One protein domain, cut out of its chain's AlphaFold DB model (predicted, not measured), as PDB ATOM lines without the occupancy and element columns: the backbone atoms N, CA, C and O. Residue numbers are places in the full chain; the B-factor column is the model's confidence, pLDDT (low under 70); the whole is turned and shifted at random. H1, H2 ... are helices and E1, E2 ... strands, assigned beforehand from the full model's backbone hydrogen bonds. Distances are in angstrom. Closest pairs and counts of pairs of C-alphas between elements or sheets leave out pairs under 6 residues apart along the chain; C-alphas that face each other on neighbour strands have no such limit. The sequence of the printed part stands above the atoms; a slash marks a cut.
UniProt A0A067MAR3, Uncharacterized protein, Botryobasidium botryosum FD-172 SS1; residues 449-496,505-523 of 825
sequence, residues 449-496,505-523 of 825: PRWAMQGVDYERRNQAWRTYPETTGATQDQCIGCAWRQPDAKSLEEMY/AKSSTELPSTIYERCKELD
ATOM      1  N   PRO A 449     251.080 267.322 256.765       83.62
ATOM      2  CA  PRO A 449     251.939 268.481 257.013       83.62
ATOM      3  C   PRO A 449     253.199 268.149 257.828       83.62
ATOM      4  O   PRO A 449     254.300 268.601 257.502       83.62
ATOM      5  N   ARG A 450     253.063 267.314 258.868       83.56
ATOM      6  CA  ARG A 450     254.184 266.911 259.730       83.56
ATOM      7  C   ARG A 450     255.164 266.028 258.974       83.56
ATOM      8  O   ARG A 450     256.371 266.250 259.049       83.56
ATOM      9  N   TRP A 451     254.644 265.059 258.226       87.94
ATOM     10  CA  TRP A 451     255.434 264.198 257.350       87.94
ATOM     11  C   TRP A 451     256.241 265.017 256.331       87.94
ATOM     12  O   TRP A 451     257.446 264.793 256.188       87.94
ATOM     13  N   ALA A 452     255.607 266.006 255.690       86.88
ATOM     14  CA  ALA A 452     256.253 266.876 254.713       86.88
ATOM     15  C   ALA A 452     257.394 267.680 255.347       86.88
ATOM     16  O   ALA A 452     258.495 267.739 254.799       86.88
ATOM     17  N   MET A 453     257.165 268.246 256.535       83.25
ATOM     18  CA  MET A 453     258.174 269.051 257.219       83.25
ATOM     19  C   MET A 453     259.364 268.223 257.716       83.25
ATOM     20  O   MET A 453     260.508 268.659 257.600       83.25
ATOM     21  N   GLN A 454     259.114 267.004 258.204       86.69
ATOM     22  CA  GLN A 454     260.181 266.055 258.536       86.69
ATOM     23  C   GLN A 454     261.031 265.706 257.306       86.69
ATOM     24  O   GLN A 454     262.251 265.612 257.419       86.69
ATOM     25  N   GLY A 455     260.408 265.566 256.131       88.69
ATOM     26  CA  GLY A 455     261.120 265.312 254.878       88.69
ATOM     27  C   GLY A 455     261.968 266.497 254.416       88.69
ATOM     28  O   GLY A 455     263.123 266.316 254.038       88.69
ATOM     29  N   VAL A 456     261.435 267.722 254.505       86.19
ATOM     30  CA  VAL A 456     262.179 268.960 254.204       86.19
ATOM     31  C   VAL A 456     263.382 269.115 255.128       86.19
ATOM     32  O   VAL A 456     264.474 269.461 254.678       86.19
ATOM     33  N   ASP A 457     263.192 268.869 256.422       85.81
ATOM     34  CA  ASP A 457     264.269 268.939 257.400       85.81
ATOM     35  C   ASP A 457     265.347 267.878 257.151       85.81
ATOM     36  O   ASP A 457     266.537 268.194 257.162       85.81
ATOM     37  N   TYR A 458     264.940 266.639 256.863       89.00
ATOM     38  CA  TYR A 458     265.863 265.577 256.474       89.00
ATOM     39  C   TYR A 458     266.690 265.970 255.246       89.00
ATOM     40  O   TYR A 458     267.914 265.853 255.275       89.00
ATOM     41  N   GLU A 459     266.054 266.491 254.195       87.12
ATOM     42  CA  GLU A 459     266.753 266.899 252.976       87.12
ATOM     43  C   GLU A 459     267.724 268.057 253.252       87.12
ATOM     44  O   GLU A 459     268.882 267.997 252.839       87.12
ATOM     45  N   ARG A 460     267.315 269.054 254.047       86.12
ATOM     46  CA  ARG A 460     268.186 270.152 254.500       86.12
ATOM     47  C   ARG A 460     269.424 269.629 255.237       86.12
ATOM     48  O   ARG A 460     270.545 270.041 254.931       86.12
ATOM     49  N   ARG A 461     269.245 268.717 256.201       88.06
ATOM     50  CA  ARG A 461     270.347 268.122 256.979       88.06
ATOM     51  C   ARG A 461     271.266 267.270 256.113       88.06
ATOM     52  O   ARG A 461     272.486 267.356 256.252       88.06
ATOM     53  N   ASN A 462     270.692 266.475 255.215       86.56
ATOM     54  CA  ASN A 462     271.421 265.601 254.303       86.56
ATOM     55  C   ASN A 462     272.231 266.404 253.269       86.56
ATOM     56  O   ASN A 462     273.377 266.061 252.989       86.56
ATOM     57  N   GLN A 463     271.689 267.509 252.750       85.12
ATOM     58  CA  GLN A 463     272.425 268.441 251.891       85.12
ATOM     59  C   GLN A 463     273.609 269.062 252.632       85.12
ATOM     60  O   GLN A 463     274.734 268.987 252.143       85.12
ATOM     61  N   ALA A 464     273.389 269.579 253.845       85.44
ATOM     62  CA  ALA A 464     274.466 270.124 254.670       85.44
ATOM     63  C   ALA A 464     275.559 269.082 254.968       85.44
ATOM     64  O   ALA A 464     276.741 269.413 254.938       85.44
ATOM     65  N   TRP A 465     275.173 267.821 255.200       84.88
ATOM     66  CA  TRP A 465     276.110 266.713 255.399       84.88
ATOM     67  C   TRP A 465     276.919 266.390 254.134       84.88
ATOM     68  O   TRP A 465     278.128 266.207 254.210       84.88
ATOM     69  N   ARG A 466     276.287 266.354 252.952       83.25
ATOM     70  CA  ARG A 466     276.970 266.086 251.668       83.25
ATOM     71  C   ARG A 466     277.937 267.191 251.258       83.25
ATOM     72  O   ARG A 466     278.945 266.910 250.620       83.25
ATOM     73  N   THR A 467     277.612 268.438 251.583       82.25
ATOM     74  CA  THR A 467     278.454 269.600 251.277       82.25
ATOM     75  C   THR A 467     279.591 269.776 252.288       82.25
ATOM     76  O   THR A 467     280.453 270.621 252.067       82.25
ATOM     77  N   TYR A 468     279.629 269.000 253.377       78.56
ATOM     78  CA  TYR A 468     280.677 269.079 254.395       78.56
ATOM     79  C   TYR A 468     281.959 268.360 253.925       78.56
ATOM     80  O   TYR A 468     281.954 267.134 253.797       78.56
ATOM     81  N   PRO A 469     283.067 269.077 253.646       72.81
ATOM     82  CA  PRO A 469     284.334 268.451 253.289       72.81
ATOM     83  C   PRO A 469     285.051 267.924 254.542       72.81
ATOM     84  O   PRO A 469     285.086 268.593 255.571       72.81
ATOM     85  N   GLU A 470     285.702 266.760 254.442       62.78
ATOM     86  CA  GLU A 470     286.472 266.154 255.550       62.78
ATOM     87  C   GLU A 470     287.718 266.970 255.963       62.78
ATOM     88  O   GLU A 470     288.338 266.703 256.991       62.78
ATOM     89  N   THR A 471     288.088 267.992 255.187       60.28
ATOM     90  CA  THR A 471     289.293 268.810 255.377       60.28
ATOM     91  C   THR A 471     288.970 270.311 255.370       60.28
ATOM     92  O   THR A 471     289.150 270.922 254.325       60.28
ATOM     93  N   THR A 472     288.499 270.897 256.492       51.47
ATOM     94  CA  THR A 472     288.919 272.213 257.075       51.47
ATOM     95  C   THR A 472     287.938 272.816 258.112       51.47
ATOM     96  O   THR A 472     286.744 272.873 257.868       51.47
ATOM     97  N   GLY A 473     288.500 273.420 259.182       58.81
ATOM     98  CA  GLY A 473     288.114 274.721 259.788       58.81
ATOM     99  C   GLY A 473     286.827 274.888 260.637       58.81
ATOM    100  O   GLY A 473     285.722 274.595 260.201       58.81
ATOM    101  N   ALA A 474     286.958 275.559 261.796       55.41
ATOM    102  CA  ALA A 474     285.889 275.860 262.773       55.41
ATOM    103  C   ALA A 474     284.663 276.652 262.243       55.41
ATOM    104  O   ALA A 474     283.601 276.641 262.867       55.41
ATOM    105  N   THR A 475     284.780 277.351 261.112       56.84
ATOM    106  CA  THR A 475     283.674 278.077 260.457       56.84
ATOM    107  C   THR A 475     282.704 277.146 259.726       56.84
ATOM    108  O   THR A 475     281.520 277.456 259.621       56.84
ATOM    109  N   GLN A 476     283.165 275.984 259.259       58.44
ATOM    110  CA  GLN A 476     282.339 275.012 258.535       58.44
ATOM    111  C   GLN A 476     281.529 274.129 259.501       58.44
ATOM    112  O   GLN A 476     280.379 273.781 259.220       58.44
ATOM    113  N   ASP A 477     282.072 273.898 260.701       60.66
ATOM    114  CA  ASP A 477     281.389 273.257 261.833       60.66
ATOM    115  C   ASP A 477     280.182 274.071 262.340       60.66
ATOM    116  O   ASP A 477     279.195 273.514 262.832       60.66
ATOM    117  N   GLN A 478     280.209 275.401 262.182       62.28
ATOM    118  CA  GLN A 478     279.051 276.250 262.475       62.28
ATOM    119  C   GLN A 478     277.940 276.082 261.430       62.28
ATOM    120  O   GLN A 478     276.772 276.009 261.804       62.28
ATOM    121  N   CYS A 479     278.275 275.941 260.142       66.69
ATOM    122  CA  CYS A 479     277.292 275.752 259.069       66.69
ATOM    123  C   CYS A 479     276.514 274.433 259.204       66.69
ATOM    124  O   CYS A 479     275.286 274.429 259.107       66.69
ATOM    125  N   ILE A 480     277.205 273.322 259.487       79.94
ATOM    126  CA  ILE A 480     276.549 272.029 259.743       79.94
ATOM    127  C   ILE A 480     275.733 272.064 261.043       79.94
ATOM    128  O   ILE A 480     274.610 271.558 261.088       79.94
ATOM    129  N   GLY A 481     276.245 272.748 262.073       77.50
ATOM    130  CA  GLY A 481     275.540 272.976 263.330       77.50
ATOM    131  C   GLY A 481     274.220 273.726 263.141       77.50
ATOM    132  O   GLY A 481     273.212 273.310 263.704       77.50
ATOM    133  N   CYS A 482     274.195 274.779 262.321       77.25
ATOM    134  CA  CYS A 482     272.977 275.539 262.019       77.25
ATOM    135  C   CYS A 482     271.929 274.716 261.257       77.25
ATOM    136  O   CYS A 482     270.738 274.899 261.484       77.25
ATOM    137  N   ALA A 483     272.346 273.800 260.377       80.19
ATOM    138  CA  ALA A 483     271.418 272.953 259.628       80.19
ATOM    139  C   ALA A 483     270.818 271.813 260.474       80.19
ATOM    140  O   ALA A 483     269.689 271.400 260.225       80.19
ATOM    141  N   TRP A 484     271.568 271.297 261.453       83.38
ATOM    142  CA  TRP A 484     271.171 270.140 262.268       83.38
ATOM    143  C   TRP A 484     270.485 270.503 263.588       83.38
ATOM    144  O   TRP A 484     269.767 269.675 264.151       83.38
ATOM    145  N   ARG A 485     270.700 271.718 264.100       81.50
ATOM    146  CA  ARG A 485     270.087 272.204 265.340       81.50
ATOM    147  C   ARG A 485     268.704 272.781 265.065       81.50
ATOM    148  O   ARG A 485     268.573 273.776 264.362       81.50
ATOM    149  N   GLN A 486     267.686 272.204 265.691       73.69
ATOM    150  CA  GLN A 486     266.325 272.738 265.690       73.69
ATOM    151  C   GLN A 486     266.007 273.369 267.042       73.69
ATOM    152  O   GLN A 486     266.421 272.803 268.048       73.69
ATOM    153  N   PRO A 487     265.257 274.479 267.113       71.75
ATOM    154  CA  PRO A 487     264.784 274.999 268.392       71.75
ATOM    155  C   PRO A 487     263.927 273.942 269.108       71.75
ATOM    156  O   PRO A 487     263.030 273.351 268.505       71.75
ATOM    157  N   ASP A 488     264.226 273.668 270.382       68.56
ATOM    158  CA  ASP A 488     263.487 272.655 271.160       68.56
ATOM    159  C   ASP A 488     262.152 273.190 271.699       68.56
ATOM    160  O   ASP A 488     261.202 272.435 271.880       68.56
ATOM    161  N   ALA A 489     262.058 274.509 271.883       64.88
ATOM    162  CA  ALA A 489     260.868 275.194 272.366       64.88
ATOM    163  C   ALA A 489     260.522 276.392 271.474       64.88
ATOM    164  O   ALA A 489     261.413 277.090 270.986       64.88
ATOM    165  N   LYS A 490     259.221 276.649 271.325       63.50
ATOM    166  CA  LYS A 490     258.659 277.853 270.700       63.50
ATOM    167  C   LYS A 490     257.885 278.648 271.747       63.50
ATOM    168  O   LYS A 490     257.320 278.075 272.678       63.50
ATOM    169  N   SER A 491     257.870 279.967 271.620       64.81
ATOM    170  CA  SER A 491     257.045 280.827 272.470       64.81
ATOM    171  C   SER A 491     255.558 280.714 272.104       64.81
ATOM    172  O   SER A 491     255.201 280.368 270.976       64.81
ATOM    173  N   LEU A 492     254.672 281.038 273.054       61.03
ATOM    174  CA  LEU A 492     253.226 281.098 272.795       61.03
ATOM    175  C   LEU A 492     252.881 282.144 271.726       61.03
ATOM    176  O   LEU A 492     251.958 281.931 270.948       61.03
ATOM    177  N   GLU A 493     253.633 283.242 271.655       66.31
ATOM    178  CA  GLU A 493     253.465 284.271 270.625       66.31
ATOM    179  C   GLU A 493     253.853 283.751 269.231       66.31
ATOM    180  O   GLU A 493     253.154 284.015 268.262       66.31
ATOM    181  N   GLU A 494     254.899 282.929 269.115       66.19
ATOM    182  CA  GLU A 494     255.261 282.287 267.841       66.19
ATOM    183  C   GLU A 494     254.238 281.225 267.398       66.19
ATOM    184  O   GLU A 494     254.007 281.058 266.198       66.19
ATOM    185  N   MET A 495     253.625 280.499 268.342       60.06
ATOM    186  CA  MET A 495     252.619 279.469 268.039       60.06
ATOM    187  C   MET A 495     251.230 280.051 267.750       60.06
ATOM    188  O   MET A 495     250.576 279.618 266.800       60.06
ATOM    189  N   TYR A 496     250.790 281.034 268.539       63.72
ATOM    190  CA  TYR A 496     249.404 281.521 268.563       63.72
ATOM    191  C   TYR A 496     249.254 283.022 268.268       63.72
ATOM    192  O   TYR A 496     248.128 283.505 268.141       63.72
ATOM    193  N   ALA A 505     252.370 280.672 255.368       50.97
ATOM    194  CA  ALA A 505     252.925 279.319 255.423       50.97
ATOM    195  C   ALA A 505     253.817 279.115 254.190       50.97
ATOM    196  O   ALA A 505     253.427 279.578 253.111       50.97
ATOM    197  N   LYS A 506     255.004 278.508 254.358       51.53
ATOM    198  CA  LYS A 506     255.968 278.315 253.262       51.53
ATOM    199  C   LYS A 506     255.206 277.884 252.014       51.53
ATOM    200  O   LYS A 506     254.457 276.903 252.057       51.53
ATOM    201  N   SER A 507     255.303 278.677 250.944       46.09
ATOM    202  CA  SER A 507     254.586 278.364 249.715       46.09
ATOM    203  C   SER A 507     255.039 276.993 249.246       46.09
ATOM    204  O   SER A 507     256.224 276.666 249.300       46.09
ATOM    205  N   SER A 508     254.094 276.192 248.772       48.47
ATOM    206  CA  SER A 508     254.322 274.813 248.345       48.47
ATOM    207  C   SER A 508     255.397 274.666 247.247       48.47
ATOM    208  O   SER A 508     255.912 273.575 247.038       48.47
ATOM    209  N   THR A 509     255.816 275.769 246.623       48.78
ATOM    210  CA  THR A 509     256.945 275.896 245.688       48.78
ATOM    211  C   THR A 509     258.351 275.808 246.307       48.78
ATOM    212  O   THR A 509     259.308 275.685 245.550       48.78
ATOM    213  N   GLU A 510     258.515 275.847 247.636       58.91
ATOM    214  CA  GLU A 510     259.817 275.652 248.316       58.91
ATOM    215  C   GLU A 510     260.058 274.201 248.776       58.91
ATOM    216  O   GLU A 510     261.113 273.876 249.327       58.91
ATOM    217  N   LEU A 511     259.077 273.314 248.581       68.56
ATOM    218  CA  LEU A 511     259.184 271.905 248.947       68.56
ATOM    219  C   LEU A 511     259.980 271.131 247.880       68.56
ATOM    220  O   LEU A 511     259.806 271.387 246.686       68.56
ATOM    221  N   PRO A 512     260.798 270.132 248.268       79.38
ATOM    222  CA  PRO A 512     261.346 269.165 247.322       79.38
ATOM    223  C   PRO A 512     260.235 268.561 246.449       79.38
ATOM    224  O   PRO A 512     259.165 268.227 246.962       79.38
ATOM    225  N   SER A 513     260.483 268.402 245.143       80.88
ATOM    226  CA  SER A 513     259.458 268.035 244.147       80.88
ATOM    227  C   SER A 513     258.650 266.788 244.521       80.88
ATOM    228  O   SER A 513     257.429 266.787 244.409       80.88
ATOM    229  N   THR A 514     259.308 265.761 245.059       83.75
ATOM    230  CA  THR A 514     258.661 264.505 245.477       83.75
ATOM    231  C   THR A 514     257.740 264.676 246.689       83.75
ATOM    232  O   THR A 514     256.696 264.030 246.775       83.75
ATOM    233  N   ILE A 515     258.091 265.565 247.625       86.19
ATOM    234  CA  ILE A 515     257.252 265.901 248.784       86.19
ATOM    235  C   ILE A 515     256.057 266.736 248.322       86.19
ATOM    236  O   ILE A 515     254.935 266.491 248.761       86.19
ATOM    237  N   TYR A 516     256.287 267.684 247.411       84.81
ATOM    238  CA  TYR A 516     255.234 268.507 246.823       84.81
ATOM    239  C   TYR A 516     254.191 267.669 246.073       84.81
ATOM    240  O   TYR A 516     252.995 267.836 246.306       84.81
ATOM    241  N   GLU A 517     254.629 266.740 245.220       85.75
ATOM    242  CA  GLU A 517     253.742 265.842 244.471       85.75
ATOM    243  C   GLU A 517     252.854 265.016 245.405       85.75
ATOM    244  O   GLU A 517     251.635 265.008 245.240       85.75
ATOM    245  N   ARG A 518     253.424 264.414 246.456       86.44
ATOM    246  CA  ARG A 518     252.646 263.653 247.443       86.44
ATOM    247  C   ARG A 518     251.698 264.535 248.260       86.44
ATOM    248  O   ARG A 518     250.583 264.113 248.552       86.44
ATOM    249  N   CYS A 519     252.095 265.765 248.601       85.50
ATOM    250  CA  CYS A 519     251.193 266.715 249.259       85.50
ATOM    251  C   CYS A 519     250.005 267.084 248.367       85.50
ATOM    252  O   CYS A 519     248.886 267.201 248.857       85.50
ATOM    253  N   LYS A 520     250.240 267.221 247.057       85.25
ATOM    254  CA  LYS A 520     249.198 267.480 246.063       85.25
ATOM    255  C   LYS A 520     248.265 266.279 245.879       85.25
ATOM    256  O   LYS A 520     247.062 266.474 245.768       85.25
ATOM    257  N   GLU A 521     248.794 265.056 245.873       85.44
ATOM    258  CA  GLU A 521     247.992 263.821 245.820       85.44
ATOM    259  C   GLU A 521     247.055 263.672 247.029       85.44
ATOM    260  O   GLU A 521     245.960 263.133 246.891       85.44
ATOM    261  N   LEU A 522     247.482 264.149 248.204       83.81
ATOM    262  CA  LEU A 522     246.733 264.072 249.463       83.81
ATOM    263  C   LEU A 522     245.889 265.323 249.765       83.81
ATOM    264  O   LEU A 522     245.323 265.406 250.850       83.81
ATOM    265  N   ASP A 523     245.831 266.285 248.840       82.44
ATOM    266  CA  ASP A 523     245.137 267.573 249.003       82.44
ATOM    267  C   ASP A 523     245.549 268.348 250.277       82.44
ATOM    268  O   ASP A 523     244.747 268.978 250.966       82.44
TER     269      ASP A 523
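What this domain is: This is residues 449 to 496 and 505 to 523 of the 825 residues of an uncharacterized protein of Botryobasidium botryosum FD-172 SS1 (UniProt A0A067MAR3). A long helix, H1, is the spine: H2 folds back beside its later part, and H4 runs alongside its first part. Past H2, residues 487 to 496, from the last residue of E1 through H3, stick out as an arm. The 67 printed residues hold, in order, H1, H2, E1, H3, H4, mostly helix; the whole is loose, radius of gyration of the C-alphas 15.2 A, and flat, spanning 45 by 32 by 16 A.

Where its parts are: H1, residues 449 to 466, 25.7 A long, begins at C-alpha 449 (251.939, 268.481, 257.013). H2 is residues 474 to 484, 15.8 A; E1, 485 to 487, 6.7 A; H3, 492 to 496, 5.7 A. H4, 513 to 521, 12.3 A, ends at C-alpha 521 (247.992, 263.821, 245.820).

How they stand to each other: H1, with residues 460 to 465 alone, touches H2, a helical hairpin; the closest C-alphas, Arg 461 and Ala 483, are 5.6 A apart, at a shallow tilt of 19 degrees, opposite ways. With residues 449 to 456 alone it touches H4, closest C-alphas Ala 452 and Ile 515, 6.1 A, at a shallow tilt of 7 degrees, opposite ways. E1 pairs with no named strand; H3 touches no helix. Every O i to N i+4 pair is within hydrogen-bond range in H1, H3 and H4, 5 of 7 in H2.

The domain as a whole: The farthest C-alphas, Gly 473 and Asp 523, are 44.9 A apart. Residues 497 to 504 are not printed; C-alphas 496 and 505 are 13.8 A apart. Of the links printed whole, none is long. The pLDDT is under 70 at residues 470 to 479, 488 to 496 and 505 to 511.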